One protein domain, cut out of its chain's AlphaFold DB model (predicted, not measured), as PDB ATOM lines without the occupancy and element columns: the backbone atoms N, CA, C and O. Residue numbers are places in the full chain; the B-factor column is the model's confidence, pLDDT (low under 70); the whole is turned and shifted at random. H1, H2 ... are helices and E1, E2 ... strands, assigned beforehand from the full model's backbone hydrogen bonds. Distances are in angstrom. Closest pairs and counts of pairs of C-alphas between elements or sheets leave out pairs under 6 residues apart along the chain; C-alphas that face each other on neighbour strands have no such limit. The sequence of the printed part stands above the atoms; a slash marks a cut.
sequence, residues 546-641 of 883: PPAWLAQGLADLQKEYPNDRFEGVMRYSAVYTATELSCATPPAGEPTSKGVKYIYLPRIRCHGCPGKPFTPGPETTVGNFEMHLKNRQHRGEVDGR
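AT A GLANCE: This is residues 546 to 641 of the 883 residues of an uncharacterized protein of Venustampulla echinocandica (UniProt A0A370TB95). A long hairpin of two strands, E1 and E2, runs along most of a rod, with helices H1 and H2 near the end where E1 begins and E2 ends, and H3 beyond them at that end. At the other end the loop of residues 577 to 595 joins the strands, and its residues 587 to 592 stick out free. The printed part has 96 residues, with three named helices and two named strands in the order H1, E1, E2, H2, H3; the sheet, E1 - E2, is antiparallel, and the class is mixed, helices and strands. The whole is loose, with a radius of gyration of the C-alphas of 16.6 A and spans of 51 by 25 by 17 A.

IN THESE COORDINATES: Strand E1 is residues 566 to 576, 29.9 A long, from C-alpha 566 at (193.525, 275.550, 178.528). E2 is residues 596 to 606, 30.3 A. H1 is residues 548 to 560, 18.8 A. H2 is residues 623 to 629, 9.4 A. H3 is residues 632 to 641, 14.3 A, ending with C-alpha 641 at (201.537, 282.889, 168.474).

HOW THE PARTS SIT: E1 and E2 form an antiparallel hairpin at 159 degrees, with N 571 and O 601 within hydrogen-bond range at 2.9 A. The closest C-alphas of H1 and E1, Ala 551 and Gly 568, are 6.9 A apart. H1 and H2 are close but not clearly touching, 7.6 A between C-alphas 557 and 626. H2 and H3 are likewise close but not clearly touching, 7.0 A between C-alphas 629 and 635. H3 is apart from H1, E1 and E2. O i to N i+4 pairs within range are 8 of 9 in H1, 2 of 3 in H2 and 5 of 6 in H3.

THE WHOLE: The C-alphas of Lys 594 and Gly 640, the two farthest apart, are 52.0 A apart. The printed part has no cut. The links E1 to E2 and E2 to H2 are long. Mean pLDDT of the printed part is 72.7, with residues 575 to 596 among the 32 under 70.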
ATOM      1  N   PRO A 546     183.921 268.294 183.842       76.25
ATOM      2  CA  PRO A 546     184.638 268.804 185.004       76.25
ATOM      3  C   PRO A 546     183.650 269.392 186.034       76.25
ATOM      4  O   PRO A 546     182.656 270.004 185.638       76.25
ATOM      5  N   PRO A 547     183.911 269.249 187.349       78.31
ATOM      6  CA  PRO A 547     183.053 269.795 188.399       78.31
ATOM      7  C   PRO A 547     182.742 271.281 188.196       78.31
ATOM      8  O   PRO A 547     183.619 272.042 187.789       78.31
ATOM      9  N   ALA A 548     181.528 271.710 188.551       76.44
ATOM     10  CA  ALA A 548     181.048 273.070 188.288       76.44
ATOM     11  C   ALA A 548     181.997 274.177 188.795       76.44
ATOM     12  O   ALA A 548     182.207 275.160 188.094       76.44
ATOM     13  N   TRP A 549     182.643 273.990 189.954       79.44
ATOM     14  CA  TRP A 549     183.639 274.935 190.484       79.44
ATOM     15  C   TRP A 549     184.886 275.067 189.593       79.44
ATOM     16  O   TRP A 549     185.452 276.152 189.477       79.44
ATOM     17  N   LEU A 550     185.310 273.977 188.945       81.31
ATOM     18  CA  LEU A 550     186.457 273.961 188.042       81.31
ATOM     19  C   LEU A 550     186.078 274.542 186.679       81.31
ATOM     20  O   LEU A 550     186.837 275.333 186.128       81.31
ATOM     21  N   ALA A 551     184.897 274.194 186.163       81.69
ATOM     22  CA  ALA A 551     184.358 274.785 184.942       81.69
ATOM     23  C   ALA A 551     184.214 276.313 185.080       81.69
ATOM     24  O   ALA A 551     184.691 277.050 184.220       81.69
ATOM     25  N   GLN A 552     183.651 276.782 186.199       80.56
ATOM     26  CA  GLN A 552     183.519 278.204 186.519       80.56
ATOM     27  C   GLN A 552     184.885 278.892 186.638       80.56
ATOM     28  O   GLN A 552     185.139 279.868 185.939       80.56
ATOM     29  N   GLY A 553     185.801 278.361 187.457       83.44
ATOM     30  CA  GLY A 553     187.113 278.984 187.662       83.44
ATOM     31  C   GLY A 553     187.993 279.018 186.404       83.44
ATOM     32  O   GLY A 553     188.782 279.946 186.233       83.44
ATOM     33  N   LEU A 554     187.845 278.053 185.488       85.06
ATOM     34  CA  LEU A 554     188.489 278.104 184.171       85.06
ATOM     35  C   LEU A 554     187.808 279.125 183.246       85.06
ATOM     36  O   LEU A 554     188.504 279.857 182.547       85.06
ATOM     37  N   ALA A 555     186.475 279.228 183.268       83.62
ATOM     38  CA  ALA A 555     185.744 280.247 182.513       83.62
ATOM     39  C   ALA A 555     186.072 281.676 182.982       83.62
ATOM     40  O   ALA A 555     186.100 282.592 182.163       83.62
ATOM     41  N   ASP A 556     186.357 281.875 184.271       84.69
ATOM     42  CA  ASP A 556     186.794 283.166 184.808       84.69
ATOM     43  C   ASP A 556     188.249 283.490 184.428       84.69
ATOM     44  O   ASP A 556     188.502 284.590 183.933       84.69
ATOM     45  N   LEU A 557     189.185 282.530 184.501       86.75
ATOM     46  CA  LEU A 557     190.540 282.737 183.961       86.75
ATOM     47  C   LEU A 557     190.544 283.015 182.450       86.75
ATOM     48  O   LEU A 557     191.368 283.796 181.984       86.75
ATOM     49  N   GLN A 558     189.638 282.418 181.670       88.00
ATOM     50  CA  GLN A 558     189.571 282.649 180.220       88.00
ATOM     51  C   GLN A 558     189.120 284.086 179.873       88.00
ATOM     52  O   GLN A 558     189.424 284.565 178.781       88.00
ATOM     53  N   LYS A 559     188.453 284.797 180.799       86.06
ATOM     54  CA  LYS A 559     188.130 286.234 180.667       86.06
ATOM     55  C   LYS A 559     189.350 287.121 180.927       86.06
ATOM     56  O   LYS A 559     189.523 288.122 180.239       86.06
ATOM     57  N   GLU A 560     190.183 286.766 181.906       85.69
ATOM     58  CA  GLU A 560     191.421 287.497 182.228       85.69
ATOM     59  C   GLU A 560     192.531 287.227 181.193       85.69
ATOM     60  O   GLU A 560     193.312 288.118 180.862       85.69
ATOM     61  N   TYR A 561     192.557 286.016 180.626       87.88
ATOM     62  CA  TYR A 561     193.590 285.524 179.710       87.88
ATOM     63  C   TYR A 561     193.006 285.031 178.367       87.88
ATOM     64  O   TYR A 561     193.098 283.846 178.046       87.88
ATOM     65  N   PRO A 562     192.411 285.911 177.535       84.44
ATOM     66  CA  PRO A 562     191.653 285.505 176.343       84.44
ATOM     67  C   PRO A 562     192.496 284.865 175.226       84.44
ATOM     68  O   PRO A 562     191.972 284.068 174.454       84.44
ATOM     69  N   ASN A 563     193.795 285.178 175.145       83.44
ATOM     70  CA  ASN A 563     194.721 284.600 174.156       83.44
ATOM     71  C   ASN A 563     195.330 283.259 174.611       83.44
ATOM     72  O   ASN A 563     196.010 282.570 173.843       83.44
ATOM     73  N   ASP A 564     195.115 282.891 175.871       87.75
ATOM     74  CA  ASP A 564     195.586 281.648 176.453       87.75
ATOM     75  C   ASP A 564     194.601 280.516 176.141       87.75
ATOM     76  O   ASP A 564     193.419 280.737 175.885       87.75
ATOM     77  N   ARG A 565     195.093 279.273 176.127       86.62
ATOM     78  CA  ARG A 565     194.287 278.096 175.782       86.62
ATOM     79  C   ARG A 565     194.527 276.977 176.779       86.62
ATOM     80  O   ARG A 565     195.630 276.423 176.819       86.62
ATOM     81  N   PHE A 566     193.492 276.609 177.523       87.62
ATOM     82  CA  PHE A 566     193.525 275.550 178.528       87.62
ATOM     83  C   PHE A 566     192.153 274.880 178.704       87.62
ATOM     84  O   PHE A 566     191.125 275.457 178.364       87.62
ATOM     85  N   GLU A 567     192.144 273.660 179.238       85.69
ATOM     86  CA  GLU A 567     190.947 272.824 179.416       85.69
ATOM     87  C   GLU A 567     190.939 272.117 180.784       85.69
ATOM     88  O   GLU A 567     191.991 271.824 181.361       85.69
ATOM     89  N   GLY A 568     189.741 271.812 181.295       83.69
ATOM     90  CA  GLY A 568     189.531 270.975 182.479       83.69
ATOM     91  C   GLY A 568     189.204 269.535 182.077       83.69
ATOM     92  O   GLY A 568     188.265 269.313 181.321       83.69
ATOM     93  N   VAL A 569     189.961 268.560 182.586       82.81
ATOM     94  CA  VAL A 569     189.906 267.146 182.168       82.81
ATOM     95  C   VAL A 569     189.687 266.240 183.379       82.81
ATOM     96  O   VAL A 569     190.319 266.430 184.419       82.81
ATOM     97  N   MET A 570     188.837 265.220 183.248       79.31
ATOM     98  CA  MET A 570     188.552 264.255 184.318       79.31
ATOM     99  C   MET A 570     189.347 262.960 184.121       79.31
ATOM    100  O   MET A 570     189.009 262.109 183.300       79.31
ATOM    101  N   ARG A 571     190.426 262.786 184.894       76.31
ATOM    102  CA  ARG A 571     191.323 261.627 184.789       76.31
ATOM    103  C   ARG A 571     190.829 260.457 185.646       76.31
ATOM    104  O   ARG A 571     190.896 260.521 186.871       76.31
ATOM    105  N   TYR A 572     190.442 259.358 185.000       72.00
ATOM    106  CA  TYR A 572     190.205 258.055 185.638       72.00
ATOM    107  C   TYR A 572     191.463 257.589 186.393       72.00
ATOM    108  O   TYR A 572     192.569 257.634 185.846       72.00
ATOM    109  N   SER A 573     191.333 257.207 187.662       70.88
ATOM    110  CA  SER A 573     192.456 256.831 188.533       70.88
ATOM    111  C   SER A 573     192.024 255.809 189.590       70.88
ATOM    112  O   SER A 573     190.912 255.882 190.111       70.88
ATOM    113  N   ALA A 574     192.911 254.872 189.928       71.06
ATOM    114  CA  ALA A 574     192.719 253.941 191.038       71.06
ATOM    115  C   ALA A 574     193.117 254.604 192.369       71.06
ATOM    116  O   ALA A 574     194.148 255.280 192.444       71.06
ATOM    117  N   VAL A 575     192.314 254.413 193.416       68.00
ATOM    118  CA  VAL A 575     192.595 254.865 194.785       68.00
ATOM    119  C   VAL A 575     192.328 253.750 195.793       68.00
ATOM    120  O   VAL A 575     191.443 252.915 195.590       68.00
ATOM    121  N   TYR A 576     193.048 253.746 196.911       62.41
ATOM    122  CA  TYR A 576     192.733 252.851 198.027       62.41
ATOM    123  C   TYR A 576     191.422 253.267 198.712       62.41
ATOM    124  O   TYR A 576     191.214 254.446 198.985       62.41
ATOM    125  N   THR A 577     190.548 252.324 199.060       58.09
ATOM    126  CA  THR A 577     189.258 252.623 199.717       58.09
ATOM    127  C   THR A 577     189.410 253.165 201.138       58.09
ATOM    128  O   THR A 577     188.532 253.883 201.603       58.09
ATOM    129  N   ALA A 578     190.500 252.814 201.829       51.31
ATOM    130  CA  ALA A 578     190.733 253.176 203.229       51.31
ATOM    131  C   ALA A 578     191.457 254.523 203.416       51.31
ATOM    132  O   ALA A 578     191.271 255.175 204.438       51.31
ATOM    133  N   THR A 579     192.288 254.938 202.453       55.78
ATOM    134  CA  THR A 579     193.108 256.166 202.542       55.78
ATOM    135  C   THR A 579     192.852 257.158 201.410       55.78
ATOM    136  O   THR A 579     193.360 258.273 201.451       55.78
ATOM    137  N   GLU A 580     192.092 256.760 200.386       53.88
ATOM    138  CA  GLU A 580     191.753 257.535 199.184       53.88
ATOM    139  C   GLU A 580     192.957 258.081 198.380       53.88
ATOM    140  O   GLU A 580     192.787 258.883 197.455       53.88
ATOM    141  N   LEU A 581     194.171 257.620 198.702       56.47
ATOM    142  CA  LEU A 581     195.413 257.923 197.994       56.47
ATOM    143  C   LEU A 581     195.456 257.186 196.652       56.47
ATOM    144  O   LEU A 581     195.058 256.024 196.560       56.47
ATOM    145  N   SER A 582     195.980 257.851 195.620       54.31
ATOM    146  CA  SER A 582     196.160 257.264 194.289       54.31
ATOM    147  C   SER A 582     197.186 256.134 194.314       54.31
ATOM    148  O   SER A 582     198.349 256.373 194.651       54.31
ATOM    149  N   CYS A 583     196.776 254.934 193.915       53.44
ATOM    150  CA  CYS A 583     197.653 253.774 193.811       53.44
ATOM    151  C   CYS A 583     198.117 253.554 192.362       53.44
ATOM    152  O   CYS A 583     197.538 254.090 191.412       53.44
ATOM    153  N   ALA A 584     199.160 252.744 192.178       54.28
ATOM    154  CA  ALA A 584     199.440 252.176 190.864       54.28
ATOM    155  C   ALA A 584     198.303 251.216 190.470       54.28
ATOM    156  O   ALA A 584     197.739 250.536 191.331       54.28
ATOM    157  N   THR A 585     197.968 251.147 189.181       53.06
ATOM    158  CA  THR A 585     197.083 250.093 188.668       53.06
ATOM    159  C   THR A 585     197.778 248.739 188.867       53.06
ATOM    160  O   THR A 585     198.944 248.628 188.475       53.06
ATOM    161  N   PRO A 586     197.125 247.725 189.466       47.28
ATOM    162  CA  PRO A 586     197.720 246.396 189.599       47.28
ATOM    163  C   PRO A 586     197.964 245.748 188.221       47.28
ATOM    164  O   PRO A 586     197.320 246.142 187.240       47.28
ATOM    165  N   PRO A 587     198.880 244.767 188.116       45.19
ATOM    166  CA  PRO A 587     199.109 244.025 186.877       45.19
ATOM    167  C   PRO A 587     197.830 243.352 186.361       45.19
ATOM    168  O   PRO A 587     197.003 242.868 187.134       45.19
ATOM    169  N   ALA A 588     197.670 243.297 185.038       39.91
ATOM    170  CA  ALA A 588     196.515 242.657 184.419       39.91
ATOM    171  C   ALA A 588     196.556 241.134 184.638       39.91
ATOM    172  O   ALA A 588     197.414 240.456 184.078       39.91
ATOM    173  N   GLY A 589     195.619 240.614 185.437       48.34
ATOM    174  CA  GLY A 589     195.445 239.178 185.692       48.34
ATOM    175  C   GLY A 589     195.187 238.824 187.159       48.34
ATOM    176  O   GLY A 589     194.549 237.810 187.429       48.34
ATOM    177  N   GLU A 590     195.619 239.656 188.109       43.72
ATOM    178  CA  GLU A 590     195.365 239.410 189.536       43.72
ATOM    179  C   GLU A 590     193.948 239.854 189.953       43.72
ATOM    180  O   GLU A 590     193.469 240.900 189.499       43.72
ATOM    181  N   PRO A 591     193.261 239.108 190.841       44.97
ATOM    182  CA  PRO A 591     191.974 239.529 191.383       44.97
ATOM    183  C   PRO A 591     192.146 240.808 192.210       44.97
ATOM    184  O   PRO A 591     193.018 240.880 193.076       44.97
ATOM    185  N   THR A 592     191.294 241.810 191.962       49.28
ATOM    186  CA  THR A 592     191.386 243.148 192.570       49.28
ATOM    187  C   THR A 592     191.574 243.061 194.084       49.28
ATOM    188  O   THR A 592     190.671 242.637 194.811       49.28
ATOM    189  N   SER A 593     192.751 243.470 194.566       48.16
ATOM    190  CA  SER A 593     193.100 243.372 195.981       48.16
ATOM    191  C   SER A 593     192.091 244.142 196.842       48.16
ATOM    192  O   SER A 593     191.643 245.237 196.488       48.16
ATOM    193  N   LYS A 594     191.669 243.526 197.958       54.97
ATOM    194  CA  LYS A 594     190.562 244.019 198.794       54.97
ATOM    195  C   LYS A 594     190.846 245.442 199.287       54.97
ATOM    196  O   LYS A 594     191.596 245.628 200.239       54.97
ATOM    197  N   GLY A 595     190.199 246.422 198.657       60.62
ATOM    198  CA  GLY A 595     190.299 247.835 199.025       60.62
ATOM    199  C   GLY A 595     190.868 248.777 197.959       60.62
ATOM    200  O   GLY A 595     191.484 249.776 198.323       60.62
ATOM    201  N   VAL A 596     190.653 248.515 196.664       66.25
ATOM    202  CA  VAL A 596     190.896 249.486 195.576       66.25
ATOM    203  C   VAL A 596     189.573 249.880 194.906       66.25
ATOM    204  O   VAL A 596     188.734 249.025 194.629       66.25
ATOM    205  N   LYS A 597     189.385 251.178 194.643       70.50
ATOM    206  CA  LYS A 597     188.214 251.777 193.980       70.50
ATOM    207  C   LYS A 597     188.666 252.730 192.871       70.50
ATOM    208  O   LYS A 597     189.690 253.394 193.005       70.50
ATOM    209  N   TYR A 598     187.899 252.816 191.787       73.50
ATOM    210  CA  TYR A 598     188.193 253.704 190.659       73.50
ATOM    211  C   TYR A 598     187.369 254.995 190.744       73.50
ATOM    212  O   TYR A 598     186.172 254.974 191.037       73.50
ATOM    213  N   ILE A 599     188.029 256.135 190.533       72.88
ATOM    214  CA  ILE A 599     187.458 257.480 190.676       72.88
ATOM    215  C   ILE A 599     188.024 258.396 189.581       72.88
ATOM    216  O   ILE A 599     189.220 258.363 189.285       72.88
ATOM    217  N   TYR A 600     187.184 259.257 189.008       77.56
ATOM    218  CA  TYR A 600     187.634 260.367 188.168       77.56
ATOM    219  C   TYR A 600     188.101 261.546 189.032       77.56
ATOM    220  O   TYR A 600     187.352 262.041 189.879       77.56
ATOM    221  N   LEU A 601     189.328 262.014 188.791       80.00
ATOM    222  CA  LEU A 601     189.936 263.158 189.472       80.00
ATOM    223  C   LEU A 601     190.109 264.352 188.513       80.00
ATOM    224  O   LEU A 601     190.620 264.158 187.405       80.00
ATOM    225  N   PRO A 602     189.775 265.586 188.934       79.06
ATOM    226  CA  PRO A 602     189.966 266.778 188.112       79.06
ATOM    227  C   PRO A 602     191.443 267.060 187.806       79.06
ATOM    228  O   PRO A 602     192.335 266.823 188.628       79.06
ATOM    229  N   ARG A 603     191.697 267.595 186.613       82.06
ATOM    230  CA  ARG A 603     192.994 268.068 186.113       82.06
ATOM    231  C   ARG A 603     192.806 269.282 185.203       82.06
ATOM    232  O   ARG A 603     191.734 269.459 184.634       82.06
ATOM    233  N   ILE A 604     193.857 270.084 185.036       86.31
ATOM    234  CA  ILE A 604     193.896 271.208 184.085       86.31
ATOM    235  C   ILE A 604     195.032 270.976 183.082       86.31
ATOM    236  O   ILE A 604     196.164 270.691 183.485       86.31
ATOM    237  N   ARG A 605     194.756 271.096 181.781       84.06
ATOM    238  CA  ARG A 605     195.762 271.004 180.709       84.06
ATOM    239  C   ARG A 605     195.937 272.372 180.050       84.06
ATOM    240  O   ARG A 605     194.958 272.999 179.671       84.06
ATOM    241  N   CYS A 606     197.182 272.809 179.865       86.94
ATOM    242  CA  CYS A 606     197.515 273.920 178.973       86.94
ATOM    243  C   CYS A 606     197.749 273.386 177.549       86.94
ATOM    244  O   CYS A 606     198.396 272.353 177.383       86.94
ATOM    245  N   HIS A 607     197.255 274.083 176.523       81.75
ATOM    246  CA  HIS A 607     197.532 273.765 175.113       81.75
ATOM    247  C   HIS A 607     198.724 274.555 174.537       81.75
ATOM    248  O   HIS A 607     199.023 274.425 173.351       81.75
ATOM    249  N   GLY A 608     199.360 275.423 175.333       74.56
ATOM    250  CA  GLY A 608     200.605 276.113 174.979       74.56
ATOM    251  C   GLY A 608     201.831 275.258 175.298       74.56
ATOM    252  O   GLY A 608     202.532 274.822 174.390       74.56
ATOM    253  N   CYS A 609     202.051 274.986 176.585       79.69
ATOM    254  CA  CYS A 609     203.273 274.338 177.059       79.69
ATOM    255  C   CYS A 609     203.162 272.801 177.149       79.69
ATOM    256  O   CYS A 609     202.163 272.286 177.662       79.69
ATOM    257  N   PRO A 610     204.213 272.045 176.773       65.06
ATOM    258  CA  PRO A 610     204.288 270.608 177.026       65.06
ATOM    259  C   PRO A 610     204.528 270.324 178.520       65.06
ATOM    260  O   PRO A 610     205.549 270.715 179.081       65.06
ATOM    261  N   GLY A 611     203.611 269.610 179.180       68.62
ATOM    262  CA  GLY A 611     203.748 269.283 180.605       68.62
ATOM    263  C   GLY A 611     202.751 268.245 181.126       68.62
ATOM    264  O   GLY A 611     201.758 267.920 180.476       68.62
ATOM    265  N   LYS A 612     203.019 267.721 182.331       69.50
ATOM    266  CA  LYS A 612     202.072 266.880 183.088       69.50
ATOM    267  C   LYS A 612     200.863 267.763 183.481       69.50
ATOM    268  O   LYS A 612     201.094 268.863 183.981       69.50
ATOM    269  N   PRO A 613     199.600 267.336 183.277       78.69
ATOM    270  CA  PRO A 613     198.442 268.186 183.550       78.69
ATOM    271  C   PRO A 613     198.319 268.489 185.050       78.69
ATOM    272  O   PRO A 613     198.493 267.606 185.897       78.69
ATOM    273  N   PHE A 614     198.021 269.748 185.365       76.50
ATOM    274  CA  PHE A 614     198.023 270.289 186.718       76.50
ATOM    275  C   PHE A 614     196.936 269.647 187.577       76.50
ATOM    276  O   PHE A 614     195.835 269.358 187.105       76.50
ATOM    277  N   THR A 615     197.254 269.435 188.852       78.44
ATOM    278  CA  THR A 615     196.323 268.912 189.858       78.44
ATOM    279  C   THR A 615     195.772 270.085 190.666       78.44
ATOM    280  O   THR A 615     196.519 270.609 191.490       78.44
ATOM    281  N   PRO A 616     194.519 270.525 190.448       69.12
ATOM    282  CA  PRO A 616     193.866 271.425 191.389       69.12
ATOM    283  C   PRO A 616     193.538 270.644 192.671       69.12
ATOM    284  O   PRO A 616     193.170 269.465 192.606       69.12
ATOM    285  N   GLY A 617     193.713 271.269 193.832       56.50
ATOM    286  CA  GLY A 617     193.471 270.658 195.143       56.50
ATOM    287  C   GLY A 617     192.330 271.347 195.895       56.50
ATOM    288  O   GLY A 617     191.913 272.430 195.496       56.50
ATOM    289  N   PRO A 618     191.831 270.764 197.001       50.88
ATOM    290  CA  PRO A 618     190.723 271.347 197.767       50.88
ATOM    291  C   PRO A 618     191.056 272.752 198.306       50.88
ATOM    292  O   PRO A 618     190.252 273.661 198.154       50.88
ATOM    293  N   GLU A 619     192.280 272.947 198.807       53.19
ATOM    294  CA  GLU A 619     192.810 274.248 199.258       53.19
ATOM    295  C   GLU A 619     193.439 275.087 198.128       53.19
ATOM    296  O   GLU A 619     193.925 276.191 198.354       53.19
ATOM    297  N   THR A 620     193.527 274.554 196.902       53.59
ATOM    298  CA  THR A 620     194.294 275.170 195.804       53.59
ATOM    299  C   THR A 620     193.450 275.275 194.544       53.59
ATOM    300  O   THR A 620     193.434 274.396 193.678       53.59
ATOM    301  N   THR A 621     192.754 276.409 194.473       66.75
ATOM    302  CA  THR A 621     191.938 276.847 193.340       66.75
ATOM    303  C   THR A 621     192.775 277.028 192.066       66.75
ATOM    304  O   THR A 621     193.995 276.833 192.030       66.75
ATOM    305  N   VAL A 622     192.112 277.451 190.987       70.81
ATOM    306  CA  VAL A 622     192.727 277.672 189.670       70.81
ATOM    307  C   VAL A 622     193.872 278.710 189.699       70.81
ATOM    308  O   VAL A 622     194.709 278.699 188.801       70.81
ATOM    309  N   GLY A 623     194.016 279.507 190.768       69.94
ATOM    310  CA  GLY A 623     195.165 280.398 190.998       69.94
ATOM    311  C   GLY A 623     196.537 279.693 191.000       69.94
ATOM    312  O   GLY A 623     197.538 280.255 190.555       69.94
ATOM    313  N   ASN A 624     196.607 278.410 191.384       74.31
ATOM    314  CA  ASN A 624     197.852 277.637 191.246       74.31
ATOM    315  C   ASN A 624     198.234 277.368 189.777       74.31
ATOM    316  O   ASN A 624     199.413 277.203 189.464       74.31
ATOM    317  N   PHE A 625     197.253 277.337 188.874       82.12
ATOM    318  CA  PHE A 625     197.460 277.244 187.428       82.12
ATOM    319  C   PHE A 625     197.662 278.630 186.789       82.12
ATOM    320  O   PHE A 625     198.454 278.779 185.861       82.12
ATOM    321  N   GLU A 626     197.048 279.674 187.340       84.69
ATOM    322  CA  GLU A 626     197.291 281.074 186.974       84.69
ATOM    323  C   GLU A 626     198.774 281.471 187.126       84.69
ATOM    324  O   GLU A 626     199.321 282.160 186.267       84.69
ATOM    325  N   MET A 627     199.486 280.955 188.139       82.06
ATOM    326  CA  MET A 627     200.949 281.116 188.248       82.06
ATOM    327  C   MET A 627     201.719 280.547 187.040       82.06
ATOM    328  O   MET A 627     202.748 281.098 186.649       82.06
ATOM    329  N   HIS A 628     201.223 279.472 186.418       85.25
ATOM    330  CA  HIS A 628     201.775 278.949 185.166       85.25
ATOM    331  C   HIS A 628     201.429 279.863 183.979       85.25
ATOM    332  O   HIS A 628     202.320 280.163 183.184       85.25
ATOM    333  N   LEU A 629     200.207 280.404 183.914       86.50
ATOM    334  CA  LEU A 629     199.834 281.421 182.917       86.50
ATOM    335  C   LEU A 629     200.654 282.719 183.065       86.50
ATOM    336  O   LEU A 629     200.891 283.420 182.079       86.50
ATOM    337  N   LYS A 630     201.127 283.049 184.270       83.62
ATOM    338  CA  LYS A 630     202.015 284.195 184.548       83.62
ATOM    339  C   LYS A 630     203.505 283.896 184.313       83.62
ATOM    340  O   LYS A 630     204.331 284.802 184.420       83.62
ATOM    341  N   ASN A 631     203.878 282.665 183.949       85.94
ATOM    342  CA  ASN A 631     205.269 282.298 183.674       85.94
ATOM    343  C   ASN A 631     205.774 282.938 182.364       85.94
ATOM    344  O   ASN A 631     205.139 282.846 181.314       85.94
ATOM    345  N   ARG A 632     206.973 283.534 182.416       78.94
ATOM    346  CA  ARG A 632     207.657 284.185 181.288       78.94
ATOM    347  C   ARG A 632     207.804 283.290 180.051       78.94
ATOM    348  O   ARG A 632     207.730 283.812 178.943       78.94
ATOM    349  N   GLN A 633     208.030 281.983 180.219       79.75
ATOM    350  CA  GLN A 633     208.145 281.068 179.074       79.75
ATOM    351  C   GLN A 633     206.796 280.909 178.361       79.75
ATOM    352  O   GLN A 633     206.703 281.184 177.168       79.75
ATOM    353  N   HIS A 634     205.748 280.547 179.108       85.88
ATOM    354  CA  HIS A 634     204.381 280.425 178.595       85.88
ATOM    355  C   HIS A 634     203.909 281.725 177.929       85.88
ATOM    356  O   HIS A 634     203.347 281.682 176.840       85.88
ATOM    357  N   ARG A 635     204.207 282.890 178.525       88.25
ATOM    358  CA  ARG A 635     203.919 284.198 177.909       88.25
ATOM    359  C   ARG A 635     204.617 284.364 176.563       88.25
ATOM    360  O   ARG A 635     203.925 284.599 175.586       88.25
ATOM    361  N   GLY A 636     205.923 284.112 176.464       80.25
ATOM    362  CA  GLY A 636     206.627 284.154 175.173       80.25
ATOM    363  C   GLY A 636     206.050 283.196 174.116       80.25
ATOM    364  O   GLY A 636     206.008 283.533 172.933       80.25
ATOM    365  N   GLU A 637     205.551 282.031 174.536       79.94
ATOM    366  CA  GLU A 637     204.869 281.058 173.670       79.94
ATOM    367  C   GLU A 637     203.434 281.489 173.287       79.94
ATOM    368  O   GLU A 637     202.946 281.108 172.222       79.94
ATOM    369  N   VAL A 638     202.734 282.291 174.099       83.25
ATOM    370  CA  VAL A 638     201.462 282.958 173.739       83.25
ATOM    371  C   VAL A 638     201.726 284.138 172.803       83.25
ATOM    372  O   VAL A 638     201.199 284.159 171.693       83.25
ATOM    373  N   ASP A 639     202.585 285.070 173.207       80.38
ATOM    374  CA  ASP A 639     202.878 286.318 172.498       80.38
ATOM    375  C   ASP A 639     203.414 286.038 171.083       80.38
ATOM    376  O   ASP A 639     202.944 286.626 170.110       80.38
ATOM    377  N   GLY A 640     204.308 285.051 170.933       76.06
ATOM    378  CA  GLY A 640     204.812 284.611 169.627       76.06
ATOM    379  C   GLY A 640     203.744 283.999 168.707       76.06
ATOM    380  O   GLY A 640     203.850 284.119 167.487       76.06
ATOM    381  N   ARG A 641     202.687 283.384 169.260       77.12
ATOM    382  CA  ARG A 641     201.537 282.889 168.474       77.12
ATOM    383  C   ARG A 641     200.578 284.012 168.091       77.12
ATOM    384  O   ARG A 641     200.061 283.986 166.979       77.12
TER     385      ARG A 641